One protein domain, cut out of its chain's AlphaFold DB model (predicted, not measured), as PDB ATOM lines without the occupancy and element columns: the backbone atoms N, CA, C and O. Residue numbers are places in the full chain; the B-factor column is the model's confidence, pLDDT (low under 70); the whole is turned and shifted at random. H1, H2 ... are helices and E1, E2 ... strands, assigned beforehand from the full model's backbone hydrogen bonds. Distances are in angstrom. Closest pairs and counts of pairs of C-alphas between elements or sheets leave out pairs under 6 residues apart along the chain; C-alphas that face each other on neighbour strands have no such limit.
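AT A GLANCE: This is residues 77 to 179 and 533 to 537 of the 1030 residues of a protein of Chloroflexi bacterium ADurb.Bin222 (UniProt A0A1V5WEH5). Look for a slender antiparallel ribbon of two strands, E1 and E2, with three long helices wrapped round it: H2 covers one face, H3 packs beside E1, and H4 packs on the E2 side. The short helix H1 sits off at one end, and the loop of residues 164 to 179 folds back on itself beside E2. You will find 108 printed residues, with four named helices and two named strands in the order H1, E1, H2, H3, E2, H4; the class is mostly helix. The whole is compact, with a radius of gyration of the C-alphas of 12.9 A, and its C-alphas span 36 by 27 by 23 A.

HOW THE PARTS SIT: Start at the sheet, where E1, residues 83 to 89, and E2, residues 134 to 140, are antiparallel neighbours at 162 degrees between their directions. Look at N 85 and O 138, 2.8 A apart, and at N 136 and O 87, 2.9 A apart, both within hydrogen-bond range. H3, residues 112 to 128, has 17 pairs of C-alphas within 8 A of E1, the closest being Leu 85 and Ala 119 at 5.2 A. H4, residues 143 to 163, comes closest to E2 at the C-alphas of Gly 140 and Leu 146, 5.1 A apart. H2, residues 92 to 108, comes closest to E1 at the C-alphas of Ala 89 and Leu 95, 5.3 A apart. H2 and H4 touch at a shallow tilt of 10 degrees, opposite ways; their closest C-alphas, of Leu 96 and Phe 154, are 6.5 A apart. H2 and H3 form a helical hairpin at a shallow tilt of 24 degrees; H2 touches H3 with residues 102 to 106 alone, and the closest C-alphas, of Ala 105 and Val 118, are 6.6 A apart. H3 and H4 are close but not clearly touching, with the C-alphas of Leu 115 and Arg 143 at 6.7 A. H1, residues 77 to 81, is apart from H2, H3, H4 and E2. Every O i to N i+4 pair is within hydrogen-bond range in H1, H2 and H3, and 15 of 17 are in H4.

IN THESE COORDINATES: Find C-alpha 83 at (133.041, 173.788, 97.564); from there E1 runs 19.6 A to residue 89, and E2 covers 20.0 A. H2 and H3 each measure 24.6 A, and H1 6.0 A. Find C-alpha 143 at (136.657, 168.327, 103.496); from there H4 runs 29.0 A, with a kink of 40 degrees near residue 152, to C-alpha 163 at (149.721, 194.029, 106.627).

THE WHOLE: The two C-alphas farthest apart, of Asp 77 and Glu 162, are 38.3 A apart. Residues 180 to 532 are not printed, and C-alphas 179 and 533 stand 18.2 A apart across the cut. The links between named elements are tight. In residues 164 to 179, which hold no named element, look for the short antiparallel pairing of residues 167 to 168 with 174 to 175. The mean pLDDT of the printed part is 93.4, and no printed residue is under 70.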
ATOM      1  N   ASP A  77     127.766 168.531  88.165       86.62
ATOM      2  CA  ASP A  77     129.230 168.431  88.072       86.62
ATOM      3  C   ASP A  77     129.945 169.649  88.673       86.62
ATOM      4  O   ASP A  77     130.950 169.485  89.359       86.62
ATOM      5  N   LEU A  78     129.434 170.867  88.447       89.06
ATOM      6  CA  LEU A  78     130.024 172.094  88.997       89.06
ATOM      7  C   LEU A  78     129.996 172.102  90.526       89.06
ATOM      8  O   LEU A  78     130.963 172.516  91.159       89.06
ATOM      9  N   GLN A  79     128.885 171.646  91.102       88.50
ATOM     10  CA  GLN A  79     128.635 171.653  92.538       88.50
ATOM     11  C   GLN A  79     129.471 170.598  93.266       88.50
ATOM     12  O   GLN A  79     129.866 170.841  94.400       88.50
ATOM     13  N   HIS A  80     129.767 169.465  92.619       88.12
ATOM     14  CA  HIS A  80     130.625 168.413  93.181       88.12
ATOM     15  C   HIS A  80     132.114 168.602  92.854       88.12
ATOM     16  O   HIS A  80     132.959 167.930  93.433       88.12
ATOM     17  N   ALA A  81     132.473 169.502  91.930       88.94
ATOM     18  CA  ALA A  81     133.875 169.708  91.565       88.94
ATOM     19  C   ALA A  81     134.689 170.417  92.660       88.94
ATOM     20  O   ALA A  81     135.887 170.174  92.777       88.94
ATOM     21  N   ALA A  82     134.062 171.315  93.424       92.19
ATOM     22  CA  ALA A  82     134.644 171.975  94.589       92.19
ATOM     23  C   ALA A  82     133.548 172.638  95.439       92.19
ATOM     24  O   ALA A  82     132.435 172.884  94.976       92.19
ATOM     25  N   CYS A  83     133.883 172.993  96.676       94.00
ATOM     26  CA  CYS A  83     133.041 173.788  97.564       94.00
ATOM     27  C   CYS A  83     133.583 175.217  97.711       94.00
ATOM     28  O   CYS A  83     134.785 175.409  97.875       94.00
ATOM     29  N   LEU A  84     132.684 176.210  97.724       97.19
ATOM     30  CA  LEU A  84     132.967 177.600  98.108       97.19
ATOM     31  C   LEU A  84     132.197 177.939  99.390       97.19
ATOM     32  O   LEU A  84     130.963 177.932  99.391       97.19
ATOM     33  N   LEU A  85     132.908 178.266 100.469       97.94
ATOM     34  CA  LEU A  85     132.329 178.677 101.749       97.94
ATOM     35  C   LEU A  85     132.576 180.183 101.955       97.94
ATOM     36  O   LEU A  85     133.673 180.564 102.378       97.94
ATOM     37  N   PRO A  86     131.591 181.050 101.652       97.88
ATOM     38  CA  PRO A  86     131.695 182.480 101.911       97.88
ATOM     39  C   PRO A  86     131.364 182.790 103.376       97.88
ATOM     40  O   PRO A  86     130.300 182.429 103.880       97.88
ATOM     41  N   LEU A  87     132.268 183.486 104.059       98.12
ATOM     42  CA  LEU A  87     132.135 183.892 105.455       98.12
ATOM     43  C   LEU A  87     132.135 185.411 105.535       98.12
ATOM     44  O   LEU A  87     133.153 186.054 105.290       98.12
ATOM     45  N   VAL A  88     130.980 185.972 105.882       96.81
ATOM     46  CA  VAL A  88     130.765 187.417 105.986       96.81
ATOM     47  C   VAL A  88     130.908 187.912 107.417       96.81
ATOM     48  O   VAL A  88     130.449 187.260 108.362       96.81
ATOM     49  N   ALA A  89     131.538 189.073 107.586       96.38
ATOM     50  CA  ALA A  89     131.694 189.719 108.885       96.38
ATOM     51  C   ALA A  89     131.960 191.228 108.771       96.38
ATOM     52  O   ALA A  89     132.445 191.720 107.756       96.38
ATOM     53  N   GLU A  90     131.721 191.954 109.867       96.25
ATOM     54  CA  GLU A  90     132.042 193.389 109.987       96.25
ATOM     55  C   GLU A  90     133.433 193.659 110.581       96.25
ATOM     56  O   GLU A  90     133.933 194.783 110.549       96.25
ATOM     57  N   SER A  91     134.077 192.642 111.157       96.19
ATOM     58  CA  SER A  91     135.362 192.786 111.841       96.19
ATOM     59  C   SER A  91     136.193 191.507 111.787       96.19
ATOM     60  O   SER A  91     135.662 190.412 111.598       96.19
ATOM     61  N   GLN A  92     137.502 191.645 112.019       96.94
ATOM     62  CA  GLN A  92     138.432 190.518 112.140       96.94
ATOM     63  C   GLN A  92     137.968 189.500 113.191       96.94
ATOM     64  O   GLN A  92     137.932 188.305 112.915       96.94
ATOM     65  N   ALA A  93     137.574 189.965 114.381       96.88
ATOM     66  CA  ALA A  93     137.134 189.087 115.464       96.88
ATOM     67  C   ALA A  93     135.884 188.278 115.077       96.88
ATOM     68  O   ALA A  93     135.823 187.075 115.323       96.88
ATOM     69  N   ALA A  94     134.914 188.918 114.415       96.81
ATOM     70  CA  ALA A  94     133.719 188.237 113.931       96.81
ATOM     71  C   ALA A  94     134.050 187.215 112.828       96.81
ATOM     72  O   ALA A  94     133.492 186.119 112.831       96.81
ATOM     73  N   LEU A  95     134.994 187.526 111.932       97.06
ATOM     74  CA  LEU A  95     135.424 186.602 110.881       97.06
ATOM     75  C   LEU A  95     136.105 185.355 111.460       97.06
ATOM     76  O   LEU A  95     135.774 184.237 111.068       97.06
ATOM     77  N   LEU A  96     136.991 185.533 112.445       97.31
ATOM     78  CA  LEU A  96     137.659 184.427 113.140       97.31
ATOM     79  C   LEU A  96     136.673 183.567 113.948       97.31
ATOM     80  O   LEU A  96     136.814 182.345 113.982       97.31
ATOM     81  N   ALA A  97     135.639 184.171 114.541       97.00
ATOM     82  CA  ALA A  97     134.574 183.425 115.213       97.00
ATOM     83  C   ALA A  97     133.752 182.574 114.225       97.00
ATOM     84  O   ALA A  97     133.475 181.405 114.496       97.00
ATOM     85  N   ARG A  98     133.409 183.121 113.049       96.69
ATOM     86  CA  ARG A  98     132.742 182.358 111.976       96.69
ATOM     87  C   ARG A  98     133.625 181.221 111.465       96.69
ATOM     88  O   ARG A  98     133.133 180.110 111.294       96.69
ATOM     89  N   LEU A  99     134.918 181.481 111.286       97.56
ATOM     90  CA  LEU A  99     135.900 180.482 110.871       97.56
ATOM     91  C   LEU A  99     136.002 179.319 111.873       97.56
ATOM     92  O   LEU A  99     136.068 178.161 111.462       97.56
ATOM     93  N   ALA A 100     135.946 179.603 113.178       97.25
ATOM     94  CA  ALA A 100     135.900 178.573 114.218       97.25
ATOM     95  C   ALA A 100     134.646 177.693 114.127       97.25
ATOM     96  O   ALA A 100     134.776 176.470 114.152       97.25
ATOM     97  N   GLY A 101     133.466 178.288 113.924       97.00
ATOM     98  CA  GLY A 101     132.232 177.520 113.727       97.00
ATOM     99  C   GLY A 101     132.263 176.645 112.466       97.00
ATOM    100  O   GLY A 101     131.792 175.510 112.480       97.00
ATOM    101  N   VAL A 102     132.878 177.131 111.383       97.25
ATOM    102  CA  VAL A 102     133.080 176.340 110.157       97.25
ATOM    103  C   VAL A 102     134.039 175.180 110.393       97.25
ATOM    104  O   VAL A 102     133.769 174.077 109.925       97.25
ATOM    105  N   ARG A 103     135.127 175.391 111.146       97.94
ATOM    106  CA  ARG A 103     136.054 174.315 111.523       97.94
ATOM    107  C   ARG A 103     135.325 173.183 112.240       97.94
ATOM    108  O   ARG A 103     135.545 172.025 111.901       97.94
ATOM    109  N   GLU A 104     134.477 173.513 113.212       96.56
ATOM    110  CA  GLU A 104     133.681 172.530 113.959       96.56
ATOM    111  C   GLU A 104     132.722 171.780 113.028       96.56
ATOM    112  O   GLU A 104     132.788 170.557 112.938       96.56
ATOM    113  N   ALA A 105     131.939 172.505 112.223       96.06
ATOM    114  CA  ALA A 105     130.993 171.900 111.285       96.06
ATOM    115  C   ALA A 105     131.672 170.980 110.249       96.06
ATOM    116  O   ALA A 105     131.158 169.906 109.937       96.06
ATOM    117  N   LEU A 106     132.842 171.369 109.730       96.06
ATOM    118  CA  LEU A 106     133.638 170.530 108.830       96.06
ATOM    119  C   LEU A 106     134.239 169.323 109.555       96.06
ATOM    120  O   LEU A 106     134.298 168.242 108.977       96.06
ATOM    121  N   THR A 107     134.657 169.484 110.813       93.69
ATOM    122  CA  THR A 107     135.171 168.382 111.640       93.69
ATOM    123  C   THR A 107     134.084 167.358 111.945       93.69
ATOM    124  O   THR A 107     134.415 166.191 112.140       93.69
ATOM    125  N   ASP A 108     132.808 167.742 111.928       91.00
ATOM    126  CA  ASP A 108     131.663 166.847 112.128       91.00
ATOM    127  C   ASP A 108     131.131 166.226 110.828       91.00
ATOM    128  O   ASP A 108     130.556 165.140 110.869       91.00
ATOM    129  N   ALA A 109     131.396 166.827 109.665       90.19
ATOM    130  CA  ALA A 109     131.008 166.268 108.370       90.19
ATOM    131  C   ALA A 109     131.760 164.951 108.068       90.19
ATOM    132  O   ALA A 109     132.997 164.885 108.001       90.19
ATOM    133  N   ARG A 110     131.013 163.860 107.899       89.19
ATOM    134  CA  ARG A 110     131.509 162.510 107.573       89.19
ATOM    135  C   ARG A 110     131.262 162.143 106.111       89.19
ATOM    136  O   ARG A 110     131.964 161.279 105.594       89.19
ATOM    137  N   THR A 111     130.302 162.793 105.461       88.75
ATOM    138  CA  THR A 111     129.874 162.512 104.086       88.75
ATOM    139  C   THR A 111     129.937 163.754 103.193       88.75
ATOM    140  O   THR A 111     129.943 164.890 103.671       88.75
ATOM    141  N   GLU A 112     129.944 163.544 101.876       85.06
ATOM    142  CA  GLU A 112     129.892 164.615 100.871       85.06
ATOM    143  C   GLU A 112     128.603 165.453 100.985       85.06
ATOM    144  O   GLU A 112     128.639 166.681 100.938       85.06
ATOM    145  N   ALA A 113     127.462 164.813 101.260       87.25
ATOM    146  CA  ALA A 113     126.190 165.505 101.481       87.25
ATOM    147  C   ALA A 113     126.223 166.446 102.705       87.25
ATOM    148  O   ALA A 113     125.679 167.556 102.670       87.25
ATOM    149  N   GLU A 114     126.884 166.035 103.790       90.12
ATOM    150  CA  GLU A 114     127.083 166.885 104.970       90.12
ATOM    151  C   GLU A 114     128.031 168.049 104.666       90.12
ATOM    152  O   GLU A 114     127.748 169.178 105.069       90.12
ATOM    153  N   LEU A 115     129.097 167.819 103.891       92.06
ATOM    154  CA  LEU A 115     129.985 168.887 103.422       92.06
ATOM    155  C   LEU A 115     129.215 169.944 102.609       92.06
ATOM    156  O   LEU A 115     129.304 171.139 102.908       92.06
ATOM    157  N   HIS A 116     128.393 169.525 101.643       91.06
ATOM    158  CA  HIS A 116     127.545 170.449 100.882       91.06
ATOM    159  C   HIS A 116     126.515 171.167 101.763       91.06
ATOM    160  O   HIS A 116     126.190 172.328 101.510       91.06
ATOM    161  N   THR A 117     126.045 170.530 102.838       92.25
ATOM    162  CA  THR A 117     125.179 171.180 103.833       92.25
ATOM    163  C   THR A 117     125.913 172.303 104.572       92.25
ATOM    164  O   THR A 117     125.339 173.378 104.765       92.25
ATOM    165  N   VAL A 118     127.185 172.108 104.938       95.06
ATOM    166  CA  VAL A 118     128.023 173.171 105.525       95.06
ATOM    167  C   VAL A 118     128.213 174.323 104.533       95.06
ATOM    168  O   VAL A 118     128.003 175.484 104.897       95.06
ATOM    169  N   ALA A 119     128.540 174.018 103.274       94.94
ATOM    170  CA  ALA A 119     128.708 175.022 102.225       94.94
ATOM    171  C   ALA A 119     127.426 175.844 101.998       94.94
ATOM    172  O   ALA A 119     127.472 177.077 101.972       94.94
ATOM    173  N   ARG A 120     126.266 175.175 101.938       93.62
ATOM    174  CA  ARG A 120     124.948 175.812 101.807       93.62
ATOM    175  C   ARG A 120     124.630 176.746 102.974       93.62
ATOM    176  O   ARG A 120     124.202 177.869 102.734       93.62
ATOM    177  N   ARG A 121     124.886 176.335 104.221       94.75
ATOM    178  CA  ARG A 121     124.669 177.197 105.401       94.75
ATOM    179  C   ARG A 121     125.527 178.464 105.362       94.75
ATOM    180  O   ARG A 121     125.046 179.546 105.702       94.75
ATOM    181  N   CYS A 122     126.785 178.345 104.927       96.38
ATOM    182  CA  CYS A 122     127.663 179.506 104.742       96.38
ATOM    183  C   CYS A 122     127.096 180.455 103.677       96.38
ATOM    184  O   CYS A 122     127.020 181.662 103.899       96.38
ATOM    185  N   TYR A 123     126.619 179.907 102.557       95.94
ATOM    186  CA  TYR A 123     125.973 180.684 101.502       95.94
ATOM    187  C   TYR A 123     124.682 181.378 101.940       95.94
ATOM    188  O   TYR A 123     124.500 182.556 101.641       95.94
ATOM    189  N   GLU A 124     123.797 180.687 102.660       94.75
ATOM    190  CA  GLU A 124     122.563 181.272 103.196       94.75
ATOM    191  C   GLU A 124     122.884 182.452 104.125       94.75
ATOM    192  O   GLU A 124     122.320 183.534 103.958       94.75
ATOM    193  N   THR A 125     123.887 182.288 104.995       94.75
ATOM    194  CA  THR A 125     124.390 183.364 105.867       94.75
ATOM    195  C   THR A 125     124.950 184.539 105.057       94.75
ATOM    196  O   THR A 125     124.633 185.696 105.334       94.75
ATOM    197  N   TYR A 126     125.764 184.264 104.031       95.25
ATOM    198  CA  TYR A 126     126.274 185.289 103.115       95.25
ATOM    199  C   TYR A 126     125.132 186.044 102.420       95.25
ATOM    200  O   TYR A 126     125.174 187.269 102.319       95.25
ATOM    201  N   ARG A 127     124.090 185.340 101.970       93.94
ATOM    202  CA  ARG A 127     122.957 185.932 101.250       93.94
ATOM    203  C   ARG A 127     122.165 186.902 102.129       93.94
ATOM    204  O   ARG A 127     121.735 187.940 101.634       93.94
ATOM    205  N   GLU A 128     121.993 186.582 103.408       93.25
ATOM    206  CA  GLU A 128     121.308 187.439 104.386       93.25
ATOM    207  C   GLU A 128     122.133 188.676 104.771       93.25
ATOM    208  O   GLU A 128     121.568 189.743 105.011       93.25
ATOM    209  N   ALA A 129     123.463 188.560 104.780       92.38
ATOM    210  CA  ALA A 129     124.385 189.620 105.186       92.38
ATOM    211  C   ALA A 129     125.326 190.070 104.050       92.38
ATOM    212  O   ALA A 129     126.489 190.391 104.285       92.38
ATOM    213  N   ARG A 130     124.818 190.152 102.808       85.50
ATOM    214  CA  ARG A 130     125.604 190.526 101.608       85.50
ATOM    215  C   ARG A 130     126.226 191.928 101.690       85.50
ATOM    216  O   ARG A 130     127.185 192.212 100.987       85.50
ATOM    217  N   ALA A 131     125.669 192.800 102.532       87.56
ATOM    218  CA  ALA A 131     126.172 194.154 102.766       87.56
ATOM    219  C   ALA A 131     127.349 194.216 103.758       87.56
ATOM    220  O   ALA A 131     127.872 195.305 103.991       87.56
ATOM    221  N   ALA A 132     127.745 193.084 104.349       92.00
ATOM    222  CA  ALA A 132     128.838 193.049 105.304       92.00
ATOM    223  C   ALA A 132     130.157 193.502 104.678       92.00
ATOM    224  O   ALA A 132     130.448 193.215 103.514       92.00
ATOM    225  N   ARG A 133     130.984 194.180 105.476       93.69
ATOM    226  CA  ARG A 133     132.229 194.775 104.983       93.69
ATOM    227  C   ARG A 133     133.238 193.756 104.446       93.69
ATOM    228  O   ARG A 133     133.940 194.062 103.486       93.69
ATOM    229  N   TYR A 134     133.363 192.593 105.079       97.69
ATOM    230  CA  TYR A 134     134.402 191.616 104.762       97.69
ATOM    231  C   TYR A 134     133.804 190.272 104.372       97.69
ATOM    232  O   TYR A 134     132.914 189.773 105.058       97.69
ATOM    233  N   THR A 135     134.375 189.654 103.336       98.19
ATOM    234  CA  THR A 135     134.067 188.270 102.956       98.19
ATOM    235  C   THR A 135     135.356 187.455 102.840       98.19
ATOM    236  O   THR A 135     136.185 187.718 101.966       98.19
ATOM    237  N   LEU A 136     135.537 186.464 103.715       98.50
ATOM    238  CA  LEU A 136     136.539 185.401 103.568       98.50
ATOM    239  C   LEU A 136     135.928 184.277 102.739       98.50
ATOM    240  O   LEU A 136     134.816 183.841 103.015       98.50
ATOM    241  N   CYS A 137     136.660 183.794 101.746       98.62
ATOM    242  CA  CYS A 137     136.213 182.712 100.882       98.62
ATOM    243  C   CYS A 137     137.138 181.512 101.053       98.62
ATOM    244  O   CYS A 137     138.333 181.623 100.780       98.62
ATOM    245  N   LEU A 138     136.593 180.373 101.478       98.44
ATOM    246  CA  LEU A 138     137.324 179.107 101.513       98.44
ATOM    247  C   LEU A 138     136.915 178.253 100.314       98.44
ATOM    248  O   LEU A 138     135.721 178.096 100.054       98.44
ATOM    249  N   VAL A 139     137.898 177.715  99.599       97.31
ATOM    250  CA  VAL A 139     137.730 176.871  98.414       97.31
ATOM    251  C   VAL A 139     138.454 175.549  98.637       97.31
ATOM    252  O   VAL A 139     139.601 175.537  99.075       97.31
ATOM    253  N   GLY A 140     137.800 174.433  98.323       93.38
ATOM    254  CA  GLY A 140     138.436 173.118  98.380       93.38
ATOM    255  C   GLY A 140     137.618 172.038  97.682       93.38
ATOM    256  O   GLY A 140     136.393 172.116  97.640       93.38
ATOM    257  N   GLU A 141     138.309 171.040  97.128       90.31
ATOM    258  CA  GLU A 141     137.703 169.888  96.435       90.31
ATOM    259  C   GLU A 141     137.063 168.903  97.419       90.31
ATOM    260  O   GLU A 141     136.102 168.221  97.090       90.31
ATOM    261  N   ASP A 142     137.571 168.860  98.650       91.19
ATOM    262  CA  ASP A 142     137.091 167.973  99.699       91.19
ATOM    263  C   ASP A 142     137.178 168.624 101.090       91.19
ATOM    264  O   ASP A 142     137.692 169.735 101.284       91.19
ATOM    265  N   ARG A 143     136.652 167.907 102.089       94.56
ATOM    266  CA  ARG A 143     136.657 168.327 103.496       94.56
ATOM    267  C   ARG A 143     138.070 168.578 104.022       94.56
ATOM    268  O   ARG A 143     138.276 169.529 104.773       94.56
ATOM    269  N   ASP A 144     139.032 167.734 103.668       92.12
ATOM    270  CA  ASP A 144     140.378 167.801 104.234       92.12
ATOM    271  C   ASP A 144     141.147 169.000 103.658       92.12
ATOM    272  O   ASP A 144     141.895 169.659 104.383       92.12
ATOM    273  N   ALA A 145     140.928 169.339 102.384       89.81
ATOM    274  CA  ALA A 145     141.406 170.569 101.761       89.81
ATOM    275  C   ALA A 145     140.846 171.810 102.461       89.81
ATOM    276  O   ALA A 145     141.617 172.696 102.833       89.81
ATOM    277  N   LEU A 146     139.538 171.842 102.731       95.38
ATOM    278  CA  LEU A 146     138.919 172.948 103.461       95.38
ATOM    279  C   LEU A 146     139.430 173.055 104.901       95.38
ATOM    280  O   LEU A 146     139.708 174.160 105.354       95.38
ATOM    281  N   LEU A 147     139.610 171.943 105.622       95.12
ATOM    282  CA  LEU A 147     140.169 171.960 106.981       95.12
ATOM    283  C   LEU A 147     141.614 172.481 107.009       95.12
ATOM    284  O   LEU A 147     141.967 173.233 107.923       95.12
ATOM    285  N   ARG A 148     142.437 172.136 106.006       92.50
ATOM    286  CA  ARG A 148     143.786 172.709 105.847       92.50
ATOM    287  C   ARG A 148     143.724 174.219 105.637       92.50
ATOM    288  O   ARG A 148     144.406 174.958 106.345       92.50
ATOM    289  N   ASP A 149     142.876 174.685 104.726       91.94
ATOM    290  CA  ASP A 149     142.747 176.114 104.434       91.94
ATOM    291  C   ASP A 149     142.144 176.896 105.608       91.94
ATOM    292  O   ASP A 149     142.584 178.009 105.883       91.94
ATOM    293  N   VAL A 150     141.225 176.298 106.370       96.06
ATOM    294  CA  VAL A 150     140.717 176.849 107.635       96.06
ATOM    295  C   VAL A 150     141.841 177.024 108.653       96.06
ATOM    296  O   VAL A 150     141.923 178.075 109.289       96.06
ATOM    297  N   ALA A 151     142.721 176.028 108.805       90.88
ATOM    298  CA  ALA A 151     143.864 176.126 109.709       90.88
ATOM    299  C   ALA A 151     144.792 177.285 109.311       90.88
ATOM    300  O   ALA A 151     145.141 178.107 110.159       90.88
ATOM    301  N   PHE A 152     145.109 177.415 108.018       87.62
ATOM    302  CA  PHE A 152     145.908 178.532 107.506       87.62
ATOM    303  C   PHE A 152     145.192 179.887 107.609       87.62
ATOM    304  O   PHE A 152     145.849 180.913 107.799       87.62
ATOM    305  N   ALA A 153     143.862 179.918 107.505       92.75
ATOM    306  CA  ALA A 153     143.080 181.146 107.551       92.75
ATOM    307  C   ALA A 153     143.098 181.819 108.934       92.75
ATOM    308  O   ALA A 153     143.029 183.045 108.987       92.75
ATOM    309  N   PHE A 154     143.238 181.078 110.043       92.25
ATOM    310  CA  PHE A 154     143.288 181.685 111.384       92.25
ATOM    311  C   PHE A 154     144.427 182.702 111.522       92.25
ATOM    312  O   PHE A 154     144.202 183.831 111.956       92.25
ATOM    313  N   GLU A 155     145.635 182.320 111.108       86.88
ATOM    314  CA  GLU A 155     146.798 183.214 111.101       86.88
ATOM    315  C   GLU A 155     146.788 184.138 109.878       86.88
ATOM    316  O   GLU A 155     147.084 185.331 109.980       86.88
ATOM    317  N   GLY A 156     146.400 183.604 108.717       89.12
ATOM    318  CA  GLY A 156     146.404 184.315 107.443       89.12
ATOM    319  C   GLY A 156     145.499 185.544 107.426       89.12
ATOM    320  O   GLY A 156     145.928 186.613 106.994       89.12
ATOM    321  N   VAL A 157     144.276 185.426 107.947       94.31
ATOM    322  CA  VAL A 157     143.322 186.541 108.050       94.31
ATOM    323  C   VAL A 157     143.842 187.613 109.001       94.31
ATOM    324  O   VAL A 157     143.783 188.796 108.670       94.31
ATOM    325  N   ALA A 158     144.367 187.221 110.164       91.00
ATOM    326  CA  ALA A 158     144.913 188.173 111.128       91.00
ATOM    327  C   ALA A 158     146.074 188.971 110.518       91.00
ATOM    328  O   ALA A 158     146.049 190.204 110.507       91.00
ATOM    329  N   ARG A 159     147.023 188.272 109.886       92.38
ATOM    330  CA  ARG A 159     148.142 188.893 109.172       92.38
ATOM    331  C   ARG A 159     147.685 189.767 108.004       92.38
ATOM    332  O   ARG A 159     148.307 190.794 107.732       92.38
ATOM    333  N   ALA A 160     146.617 189.385 107.305       95.25
ATOM    334  CA  ALA A 160     146.052 190.196 106.235       95.25
ATOM    335  C   ALA A 160     145.593 191.556 106.782       95.25
ATOM    336  O   ALA A 160     146.043 192.589 106.290       95.25
ATOM    337  N   PHE A 161     144.810 191.579 107.867       96.88
ATOM    338  CA  PHE A 161     144.423 192.824 108.543       96.88
ATOM    339  C   PHE A 161     145.626 193.662 109.003       96.88
ATOM    340  O   PHE A 161     145.623 194.878 108.814       96.88
ATOM    341  N   GLU A 162     146.670 193.039 109.547       94.50
ATOM    342  CA  GLU A 162     147.878 193.750 109.995       94.50
ATOM    343  C   GLU A 162     148.662 194.381 108.836       94.50
ATOM    344  O   GLU A 162     149.078 195.537 108.904       94.50
ATOM    345  N   THR A 163     148.867 193.626 107.758       92.25
ATOM    346  CA  THR A 163     149.721 194.029 106.627       92.25
ATOM    347  C   THR A 163     148.974 194.798 105.542       92.25
ATOM    348  O   THR A 163     149.601 195.348 104.633       92.25
ATOM    349  N   GLN A 164     147.640 194.822 105.608       92.81
ATOM    350  CA  GLN A 164     146.756 195.338 104.559       92.81
ATOM    351  C   GLN A 164     146.963 194.643 103.197       92.81
ATOM    352  O   GLN A 164     146.634 195.200 102.144       92.81
ATOM    353  N   GLN A 165     147.505 193.424 103.205       91.94
ATOM    354  CA  GLN A 165     147.702 192.583 102.025       91.94
ATOM    355  C   GLN A 165     146.694 191.431 102.015       91.94
ATOM    356  O   GLN A 165     146.258 190.998 103.083       91.94
ATOM    357  N   PRO A 166     146.308 190.925 100.833       95.38
ATOM    358  CA  PRO A 166     145.430 189.772 100.756       95.38
ATOM    359  C   PRO A 166     146.126 188.493 101.236       95.38
ATOM    360  O   PRO A 166     147.336 188.316 101.085       95.38
ATOM    361  N   TRP A 167     145.328 187.577 101.770       97.00
ATOM    362  CA  TRP A 167     145.692 186.191 102.029       97.00
ATOM    363  C   TRP A 167     145.116 185.301 100.925       97.00
ATOM    364  O   TRP A 167     143.970 185.487 100.514       97.00
ATOM    365  N   GLN A 168     145.904 184.337 100.448       93.62
ATOM    366  CA  GLN A 168     145.507 183.408  99.393       93.62
ATOM    367  C   GLN A 168     146.182 182.044  99.579       93.62
ATOM    368  O   GLN A 168     147.354 181.988  99.961       93.62
ATOM    369  N   THR A 169     145.480 180.958  99.252       89.25
ATOM    370  CA  THR A 169     146.048 179.597  99.211       89.25
ATOM    371  C   THR A 169     146.204 179.080  97.775       89.25
ATOM    372  O   THR A 169     145.537 179.570  96.858       89.25
ATOM    373  N   PRO A 170     147.052 178.056  97.541       78.56
ATOM    374  CA  PRO A 170     147.131 177.383  96.242       78.56
ATOM    375  C   PRO A 170     145.801 176.773  95.773       78.56
ATOM    376  O   PRO A 170     145.591 176.673  94.567       78.56
ATOM    377  N   GLY A 171     144.918 176.392  96.708       78.00
ATOM    378  CA  GLY A 171     143.586 175.839  96.431       78.00
ATOM    379  C   GLY A 171     142.539 176.882  96.022       78.00
ATOM    380  O   GLY A 171     141.438 176.515  95.629       78.00
ATOM    381  N   GLY A 172     142.875 178.175  96.075       90.69
ATOM    382  CA  GLY A 172     141.996 179.261  95.637       90.69
ATOM    383  C   GLY A 172     141.219 179.959  96.754       90.69
ATOM    384  O   GLY A 172     140.495 180.909  96.453       90.69
ATOM    385  N   SER A 173     141.390 179.564  98.024       97.81
ATOM    386  CA  SER A 173     140.857 180.332  99.157       97.81
ATOM    387  C   SER A 173     141.471 181.728  99.184       97.81
ATOM    388  O   SER A 173     142.650 181.899  98.859       97.81
ATOM    389  N   TYR A 174     140.677 182.731  99.553       98.56
ATOM    390  CA  TYR A 174     141.082 184.128  99.453       98.56
ATOM    391  C   TYR A 174     140.404 185.024 100.493       98.56
ATOM    392  O   TYR A 174     139.220 184.874 100.808       98.56
ATOM    393  N   PHE A 175     141.158 186.005 100.983       98.62
ATOM    394  CA  PHE A 175     140.657 187.092 101.812       98.62
ATOM    395  C   PHE A 175     141.429 188.386 101.550       98.62
ATOM    396  O   PHE A 175     142.658 188.382 101.560       98.62
ATOM    397  N   THR A 176     140.728 189.510 101.396       97.88
ATOM    398  CA  THR A 176     141.330 190.849 101.430       97.88
ATOM    399  C   THR A 176     140.734 191.707 102.556       97.88
ATOM    400  O   THR A 176     139.513 191.777 102.704       97.88
ATOM    401  N   PRO A 177     141.568 192.428 103.329       96.81
ATOM    402  CA  PRO A 177     141.110 193.443 104.277       96.81
ATOM    403  C   PRO A 177     140.785 194.780 103.584       96.81
ATOM    404  O   PRO A 177     140.319 195.715 104.235       96.81
ATOM    405  N   ARG A 178     141.048 194.895 102.273       95.75
ATOM    406  CA  ARG A 178     140.780 196.082 101.445       95.75
ATOM    407  C   ARG A 178     139.922 195.706 100.230       95.75
ATOM    408  O   ARG A 178     140.476 195.518  99.145       95.75
ATOM    409  N   PRO A 179     138.603 195.518 100.406       96.25
ATOM    410  CA  PRO A 179     137.694 195.255  99.295       96.25
ATOM    411  C   PRO A 179     137.603 196.464  98.358       96.25
ATOM    412  O   PRO A 179     137.351 197.577  98.811       96.25
ATOM    413  N   LEU A 533     125.886 183.317  93.335       93.88
ATOM    414  CA  LEU A 533     126.499 182.031  93.702       93.88
ATOM    415  C   LEU A 533     125.506 180.862  93.772       93.88
ATOM    416  O   LEU A 533     125.927 179.728  93.968       93.88
ATOM    417  N   GLY A 534     124.200 181.111  93.630       90.62
ATOM    418  CA  GLY A 534     123.155 180.117  93.911       90.62
ATOM    419  C   GLY A 534     123.315 178.796  93.155       90.62
ATOM    420  O   GLY A 534     123.026 177.744  93.711       90.62
ATOM    421  N   GLN A 535     123.847 178.842  91.933       87.44
ATOM    422  CA  GLN A 535     124.102 177.651  91.122       87.44
ATOM    423  C   GLN A 535     125.205 176.731  91.666       87.44
ATOM    424  O   GLN A 535     125.247 175.570  91.276       87.44
ATOM    425  N   LEU A 536     126.085 177.209  92.556       91.75
ATOM    426  CA  LEU A 536     127.149 176.397  93.164       91.75
ATOM    427  C   LEU A 536     126.641 175.469  94.271       91.75
ATOM    428  O   LEU A 536     127.362 174.569  94.690       91.75
ATOM    429  N   TYR A 537     125.423 175.686  94.764       89.75
ATOM    430  CA  TYR A 537     124.893 174.957  95.908       89.75
ATOM    431  C   TYR A 537     123.788 174.018  95.447       89.75
ATOM    432  O   TYR A 537     122.807 174.441  94.837       89.75
TER     433      TYR A 537